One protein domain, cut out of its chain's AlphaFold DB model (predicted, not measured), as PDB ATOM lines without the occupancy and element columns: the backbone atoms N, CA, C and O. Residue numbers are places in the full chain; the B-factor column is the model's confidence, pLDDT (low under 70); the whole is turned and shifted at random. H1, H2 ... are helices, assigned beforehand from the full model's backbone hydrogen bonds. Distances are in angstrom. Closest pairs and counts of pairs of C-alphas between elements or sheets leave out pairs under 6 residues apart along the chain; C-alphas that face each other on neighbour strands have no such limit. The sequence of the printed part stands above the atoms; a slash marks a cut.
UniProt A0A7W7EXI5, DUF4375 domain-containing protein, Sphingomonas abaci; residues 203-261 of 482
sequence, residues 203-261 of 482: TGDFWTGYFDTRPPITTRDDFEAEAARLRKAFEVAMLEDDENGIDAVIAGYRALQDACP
ATOM      1  N   THR A 203      87.330 235.388 222.667       50.81
ATOM      2  CA  THR A 203      87.277 234.815 224.030       50.81
ATOM      3  C   THR A 203      88.472 233.917 224.390       50.81
ATOM      4  O   THR A 203      88.927 233.926 225.527       50.81
ATOM      5  N   GLY A 204      89.078 233.230 223.414       49.81
ATOM      6  CA  GLY A 204      90.287 232.418 223.614       49.81
ATOM      7  C   GLY A 204      91.559 233.163 224.068       49.81
ATOM      8  O   GLY A 204      92.369 232.571 224.782       49.81
ATOM      9  N   ASP A 205      91.738 234.442 223.715       53.66
ATOM     10  CA  ASP A 205      92.938 235.221 224.088       53.66
ATOM     11  C   ASP A 205      92.824 235.832 225.501       53.66
ATOM     12  O   ASP A 205      93.827 236.161 226.135       53.66
ATOM     13  N   PHE A 206      91.597 235.975 226.018       57.69
ATOM     14  CA  PHE A 206      91.352 236.519 227.355       57.69
ATOM     15  C   PHE A 206      91.811 235.543 228.442       57.69
ATOM     16  O   PHE A 206      92.552 235.919 229.349       57.69
ATOM     17  N   TRP A 207      91.416 234.273 228.324       62.03
ATOM     18  CA  TRP A 207      91.700 233.258 229.337       62.03
ATOM     19  C   TRP A 207      93.187 232.924 229.441       62.03
ATOM     20  O   TRP A 207      93.697 232.751 230.545       62.03
ATOM     21  N   THR A 208      93.908 232.913 228.319       59.44
ATOM     22  CA  THR A 208      95.366 232.718 228.311       59.44
ATOM     23  C   THR A 208      96.078 233.832 229.088       59.44
ATOM     24  O   THR A 208      96.793 233.546 230.046       59.44
ATOM     25  N   GLY A 209      95.784 235.107 228.806       60.34
ATOM     26  CA  GLY A 209      96.367 236.228 229.560       60.34
ATOM     27  C   GLY A 209      95.934 236.299 231.034       60.34
ATOM     28  O   GLY A 209      96.715 236.706 231.899       60.34
ATOM     29  N   TYR A 210      94.704 235.873 231.335       63.31
ATOM     30  CA  TYR A 210      94.130 235.886 232.682       63.31
ATOM     31  C   TYR A 210      94.803 234.883 233.636       63.31
ATOM     32  O   TYR A 210      94.834 235.127 234.846       63.31
ATOM     33  N   PHE A 211      95.354 233.777 233.129       65.00
ATOM     34  CA  PHE A 211      96.035 232.763 233.948       65.00
ATOM     35  C   PHE A 211      97.567 232.831 233.884       65.00
ATOM     36  O   PHE A 211      98.219 232.420 234.844       65.00
ATOM     37  N   ASP A 212      98.142 233.426 232.837       66.31
ATOM     38  CA  ASP A 212      99.600 233.550 232.673       66.31
ATOM     39  C   ASP A 212     100.262 234.547 233.648       66.31
ATOM     40  O   ASP A 212     101.477 234.518 233.844       66.31
ATOM     41  N   THR A 213      99.486 235.421 234.296       66.12
ATOM     42  CA  THR A 213      99.995 236.480 235.195       66.12
ATOM     43  C   THR A 213      99.722 236.218 236.676       66.12
ATOM     44  O   THR A 213      99.715 237.147 237.486       66.12
ATOM     45  N   ARG A 214      99.501 234.954 237.059       68.25
ATOM     46  CA  ARG A 214      99.092 234.608 238.422       68.25
ATOM     47  C   ARG A 214     100.134 235.057 239.461       68.25
ATOM     48  O   ARG A 214     101.279 234.596 239.398       68.25
ATOM     49  N   PRO A 215      99.768 235.912 240.432       71.94
ATOM     50  CA  PRO A 215     100.673 236.241 241.520       71.94
ATOM     51  C   PRO A 215     100.965 234.978 242.348       71.94
ATOM     52  O   PRO A 215     100.104 234.100 242.470       71.94
ATOM     53  N   PRO A 216     102.180 234.842 242.904       80.12
ATOM     54  CA  PRO A 216     102.497 233.724 243.778       80.12
ATOM     55  C   PRO A 216     101.596 233.768 245.017       80.12
ATOM     56  O   PRO A 216     101.520 234.784 245.699       80.12
ATOM     57  N   ILE A 217     100.926 232.655 245.313       80.00
ATOM     58  CA  ILE A 217     100.063 232.526 246.492       80.00
ATOM     59  C   ILE A 217     100.955 232.162 247.676       80.00
ATOM     60  O   ILE A 217     101.359 231.009 247.831       80.00
ATOM     61  N   THR A 218     101.321 233.158 248.476       81.69
ATOM     62  CA  THR A 218     102.243 232.980 249.612       81.69
ATOM     63  C   THR A 218     101.572 233.205 250.957       81.69
ATOM     64  O   THR A 218     102.040 232.704 251.981       81.69
ATOM     65  N   THR A 219     100.455 233.926 250.955       82.31
ATOM     66  CA  THR A 219      99.680 234.285 252.135       82.31
ATOM     67  C   THR A 219      98.222 233.854 251.994       82.31
ATOM     68  O   THR A 219      97.757 233.452 250.925       82.31
ATOM     69  N   ARG A 220      97.483 233.932 253.105       79.12
ATOM     70  CA  ARG A 220      96.029 233.752 253.107       79.12
ATOM     71  C   ARG A 220      95.336 234.823 252.260       79.12
ATOM     72  O   ARG A 220      94.410 234.494 251.530       79.12
ATOM     73  N   ASP A 221      95.805 236.063 252.338       80.62
ATOM     74  CA  ASP A 221      95.211 237.186 251.615       80.62
ATOM     75  C   ASP A 221      95.406 237.018 250.101       80.62
ATOM     76  O   ASP A 221      94.466 237.229 249.341       80.62
ATOM     77  N   ASP A 222      96.573 236.520 249.662       82.06
ATOM     78  CA  ASP A 222      96.813 236.170 248.251       82.06
ATOM     79  C   ASP A 222      95.824 235.099 247.766       82.06
ATOM     80  O   ASP A 222      95.297 235.170 246.654       82.06
ATOM     81  N   PHE A 223      95.566 234.093 248.607       82.69
ATOM     82  CA  PHE A 223      94.638 233.008 248.303       82.69
ATOM     83  C   PHE A 223      93.193 233.512 248.212       82.69
ATOM     84  O   PHE A 223      92.481 233.171 247.269       82.69
ATOM     85  N   GLU A 224      92.753 234.330 249.173       80.12
ATOM     86  CA  GLU A 224      91.408 234.914 249.188       80.12
ATOM     87  C   GLU A 224      91.197 235.866 248.003       80.12
ATOM     88  O   GLU A 224      90.155 235.794 247.345       80.12
ATOM     89  N   ALA A 225      92.201 236.682 247.670       81.69
ATOM     90  CA  ALA A 225      92.178 237.558 246.504       81.69
ATOM     91  C   ALA A 225      92.072 236.760 245.198       81.69
ATOM     92  O   ALA A 225      91.237 237.073 244.349       81.69
ATOM     93  N   GLU A 226      92.861 235.694 245.044       84.94
ATOM     94  CA  GLU A 226      92.803 234.844 243.855       84.94
ATOM     95  C   GLU A 226      91.473 234.088 243.750       84.94
ATOM     96  O   GLU A 226      90.908 233.984 242.662       84.94
ATOM     97  N   ALA A 227      90.925 233.601 244.865       81.75
ATOM     98  CA  ALA A 227      89.621 232.947 244.879       81.75
ATOM     99  C   ALA A 227      88.488 233.913 244.490       81.75
ATOM    100  O   ALA A 227      87.604 233.556 243.709       81.75
ATOM    101  N   ALA A 228      88.527 235.154 244.987       80.94
ATOM    102  CA  ALA A 228      87.587 236.202 244.595       80.94
ATOM    103  C   ALA A 228      87.708 236.534 243.099       80.94
ATOM    104  O   ALA A 228      86.699 236.639 242.400       80.94
ATOM    105  N   ARG A 229      88.944 236.612 242.588       82.31
ATOM    106  CA  ARG A 229      89.236 236.817 241.164       82.31
ATOM    107  C   ARG A 229      88.590 235.715 240.315       82.31
ATOM    108  O   ARG A 229      87.807 236.021 239.416       82.31
ATOM    109  N   LEU A 230      88.852 234.447 240.654       84.38
ATOM    110  CA  LEU A 230      88.288 233.273 239.977       84.38
ATOM    111  C   LEU A 230      86.761 233.239 240.030       84.38
ATOM    112  O   LEU A 230      86.136 232.826 239.058       84.38
ATOM    113  N   ARG A 231      86.145 233.671 241.135       83.69
ATOM    114  CA  ARG A 231      84.682 233.773 241.239       83.69
ATOM    115  C   ARG A 231      84.126 234.760 240.222       83.69
ATOM    116  O   ARG A 231      83.261 234.380 239.446       83.69
ATOM    117  N   LYS A 232      84.683 235.971 240.159       80.19
ATOM    118  CA  LYS A 232      84.255 236.987 239.187       80.19
ATOM    119  C   LYS A 232      84.430 236.495 237.748       80.19
ATOM    120  O   LYS A 232      83.567 236.710 236.907       80.19
ATOM    121  N   ALA A 233      85.522 235.785 237.465       83.19
ATOM    122  CA  ALA A 233      85.717 235.158 236.160       83.19
ATOM    123  C   ALA A 233      84.711 234.039 235.864       83.19
ATOM    124  O   ALA A 233      84.224 233.958 234.740       83.19
ATOM    125  N   PHE A 234      84.378 233.202 236.851       85.19
ATOM    126  CA  PHE A 234      83.339 232.185 236.701       85.19
ATOM    127  C   PHE A 234      82.002 232.827 236.325       85.19
ATOM    128  O   PHE A 234      81.366 232.408 235.369       85.19
ATOM    129  N   GLU A 235      81.602 233.873 237.046       80.69
ATOM    130  CA  GLU A 235      80.354 234.601 236.806       80.69
ATOM    131  C   GLU A 235      80.308 235.194 235.396       80.69
ATOM    132  O   GLU A 235      79.308 235.032 234.701       80.69
ATOM    133  N   VAL A 236      81.404 235.805 234.932       77.31
ATOM    134  CA  VAL A 236      81.517 236.302 233.552       77.31
ATOM    135  C   VAL A 236      81.367 235.160 232.546       77.31
ATOM    136  O   VAL A 236      80.549 235.264 231.639       77.31
ATOM    137  N   ALA A 237      82.091 234.054 232.731       82.38
ATOM    138  CA  ALA A 237      82.012 232.909 231.828       82.38
ATOM    139  C   ALA A 237      80.601 232.287 231.798       82.38
ATOM    140  O   ALA A 237      80.116 231.914 230.732       82.38
ATOM    141  N   MET A 238      79.906 232.239 232.941       81.62
ATOM    142  CA  MET A 238      78.506 231.807 233.027       81.62
ATOM    143  C   MET A 238      77.577 232.750 232.261       81.62
ATOM    144  O   MET A 238      76.732 232.287 231.501       81.62
ATOM    145  N   LEU A 239      77.717 234.066 232.446       75.50
ATOM    146  CA  LEU A 239      76.885 235.074 231.778       75.50
ATOM    147  C   LEU A 239      77.091 235.089 230.258       75.50
ATOM    148  O   LEU A 239      76.140 235.312 229.513       75.50
ATOM    149  N   GLU A 240      78.319 234.855 229.801       79.06
ATOM    150  CA  GLU A 240      78.675 234.839 228.379       79.06
ATOM    151  C   GLU A 240      78.437 233.481 227.702       79.06
ATOM    152  O   GLU A 240      78.653 233.360 226.497       79.06
ATOM    153  N   ASP A 241      77.974 232.475 228.456       80.25
ATOM    154  CA  ASP A 241      77.833 231.088 227.996       80.25
ATOM    155  C   ASP A 241      79.155 230.524 227.414       80.25
ATOM    156  O   ASP A 241      79.165 229.758 226.450       80.25
ATOM    157  N   ASP A 242      80.299 230.932 227.989       82.69
ATOM    158  CA  ASP A 242      81.645 230.557 227.539       82.69
ATOM    159  C   ASP A 242      82.140 229.292 228.252       82.69
ATOM    160  O   ASP A 242      82.842 229.334 229.266       82.69
ATOM    161  N   GLU A 243      81.797 228.141 227.678       84.94
ATOM    162  CA  GLU A 243      82.163 226.820 228.199       84.94
ATOM    163  C   GLU A 243      83.689 226.638 228.355       84.94
ATOM    164  O   GLU A 243      84.154 226.051 229.336       84.94
ATOM    165  N   ASN A 244      84.492 227.207 227.443       85.38
ATOM    166  CA  ASN A 244      85.957 227.148 227.538       85.38
ATOM    167  C   ASN A 244      86.474 228.011 228.694       85.38
ATOM    168  O   ASN A 244      87.434 227.637 229.372       85.38
ATOM    169  N   GLY A 245      85.841 229.162 228.918       84.94
ATOM    170  CA  GLY A 245      86.131 230.028 230.051       84.94
ATOM    171  C   GLY A 245      85.867 229.348 231.386       84.94
ATOM    172  O   GLY A 245      86.694 229.415 232.293       84.94
ATOM    173  N   ILE A 246      84.772 228.598 231.483       85.94
ATOM    174  CA  ILE A 246      84.446 227.793 232.663       85.94
ATOM    175  C   ILE A 246      85.494 226.715 232.910       85.94
ATOM    176  O   ILE A 246      85.988 226.601 234.032       85.94
ATOM    177  N   ASP A 247      85.883 225.962 231.878       86.38
ATOM    178  CA  ASP A 247      86.936 224.951 232.004       86.38
ATOM    179  C   ASP A 247      88.260 225.580 232.475       86.38
ATOM    180  O   ASP A 247      88.945 225.025 233.343       86.38
ATOM    181  N   ALA A 248      88.594 226.772 231.971       86.62
ATOM    182  CA  ALA A 248      89.778 227.517 232.387       86.62
ATOM    183  C   ALA A 248      89.681 227.995 233.849       86.62
ATOM    184  O   ALA A 248      90.631 227.839 234.619       86.62
ATOM    185  N   VAL A 249      88.523 228.506 234.276       86.31
ATOM    186  CA  VAL A 249      88.278 228.922 235.666       86.31
ATOM    187  C   VAL A 249      88.318 227.742 236.628       86.31
ATOM    188  O   VAL A 249      88.953 227.831 237.680       86.31
ATOM    189  N   ILE A 250      87.717 226.609 236.265       85.75
ATOM    190  CA  ILE A 250      87.786 225.368 237.042       85.75
ATOM    191  C   ILE A 250      89.242 224.906 237.168       85.75
ATOM    192  O   ILE A 250      89.684 224.563 238.266       85.75
ATOM    193  N   ALA A 251      90.019 224.936 236.081       86.00
ATOM    194  CA  ALA A 251      91.450 224.643 236.134       86.00
ATOM    195  C   ALA A 251      92.199 225.612 237.070       86.00
ATOM    196  O   ALA A 251      93.040 225.177 237.859       86.00
ATOM    197  N   GLY A 252      91.841 226.899 237.055       85.00
ATOM    198  CA  GLY A 252      92.348 227.908 237.982       85.00
ATOM    199  C   GLY A 252      92.051 227.582 239.448       85.00
ATOM    200  O   GLY A 252      92.952 227.662 240.288       85.00
ATOM    201  N   TYR A 253      90.826 227.159 239.770       83.50
ATOM    202  CA  TYR A 253      90.463 226.721 241.120       83.50
ATOM    203  C   TYR A 253      91.222 225.464 241.556       83.50
ATOM    204  O   TYR A 253      91.680 225.408 242.695       83.50
ATOM    205  N   ARG A 254      91.422 224.484 240.664       81.00
ATOM    206  CA  ARG A 254      92.249 223.300 240.969       81.00
ATOM    207  C   ARG A 254      93.688 223.701 241.283       81.00
ATOM    208  O   ARG A 254      94.216 223.328 242.322       81.00
ATOM    209  N   ALA A 255      94.287 224.550 240.449       83.75
ATOM    210  CA  ALA A 255      95.636 225.051 240.690       83.75
ATOM    211  C   ALA A 255      95.735 225.867 241.993       83.75
ATOM    212  O   ALA A 255      96.765 225.848 242.661       83.75
ATOM    213  N   LEU A 256      94.674 226.599 242.362       82.06
ATOM    214  CA  LEU A 256      94.589 227.304 243.647       82.06
ATOM    215  C   LEU A 256      94.546 226.314 244.824       82.06
ATOM    216  O   LEU A 256      95.238 226.511 245.820       82.06
ATOM    217  N   GLN A 257      93.774 225.233 244.695       77.69
ATOM    218  CA  GLN A 257      93.689 224.166 245.692       77.69
ATOM    219  C   GLN A 257      95.024 223.423 245.856       77.69
ATOM    220  O   GLN A 257      95.436 223.162 246.986       77.69
ATOM    221  N   ASP A 258      95.728 223.142 244.759       79.69
ATOM    222  CA  ASP A 258      97.047 222.498 244.777       79.69
ATOM    223  C   ASP A 258      98.119 223.382 245.431       79.69
ATOM    224  O   ASP A 258      99.011 222.880 246.117       79.69
ATOM    225  N   ALA A 259      98.011 224.705 245.267       79.19
ATOM    226  CA  ALA A 259      98.897 225.676 245.905       79.19
ATOM    227  C   ALA A 259      98.636 225.840 247.418       79.19
ATOM    228  O   ALA A 259      99.485 226.381 248.126       79.19
ATOM    229  N   CYS A 260      97.493 225.370 247.935       72.56
ATOM    230  CA  CYS A 260      97.160 225.453 249.356       72.56
ATOM    231  C   CYS A 260      97.999 224.459 250.188       72.56
ATOM    232  O   CYS A 260      97.852 223.238 250.019       72.56
ATOM    233  N   PRO A 261      98.811 224.931 251.160       68.94
ATOM    234  CA  PRO A 261      99.565 224.052 252.049       68.94
ATOM    235  C   PRO A 261      98.639 223.073 252.795       68.94
ATOM    236  O   PRO A 261      97.579 223.501 253.264       68.94
TER     237      PRO A 261
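What this domain is: This is residues 203 to 261 of the 482 residues of the protein "DUF4375 domain-containing protein" of Sphingomonas abaci (UniProt A0A7W7EXI5). Two long helices, H2 and H3, make a hairpin, and a shorter helix, H1, runs nearly parallel to them and packs on H3 near one end. The three centres make a triangle, with H1 and H2 near each other and joined by a short link of 7 residues, while H3 touches both. You have 59 residues with three named helices, H1, H2, H3 in that order, and no named strand: all helix. The whole is compact, with a radius of gyration of the C-alphas of 11.3 A, and elongated, spanning 32 by 18 by 15 A.

How they stand to each other: Start at H1, residues 203 to 212, where 4 of 6 O i to N i+4 pairs are within hydrogen-bond range. It touches H3, residues 243 to 259, at C-alphas 207 and 245, the closest, 6.5 A apart, at a shallow tilt of 9 degrees, the same way. H2, residues 220 to 239, touches H3 at C-alphas 237 and 245, the closest, 5.3 A apart, at 13 degrees, opposite ways. In H2 and H3 every such pair is within range.

Where its parts are: Find C-alpha 203 at (87.277, 234.815, 224.030), where H1 begins; H2 is 28.7 A long, and H3, 24.4 A, ends at C-alpha 259, (98.897, 225.676, 245.905).

The domain as a whole: The printed part has no cut and no long link; residues 203 to 214 and 261 are under pLDDT 70.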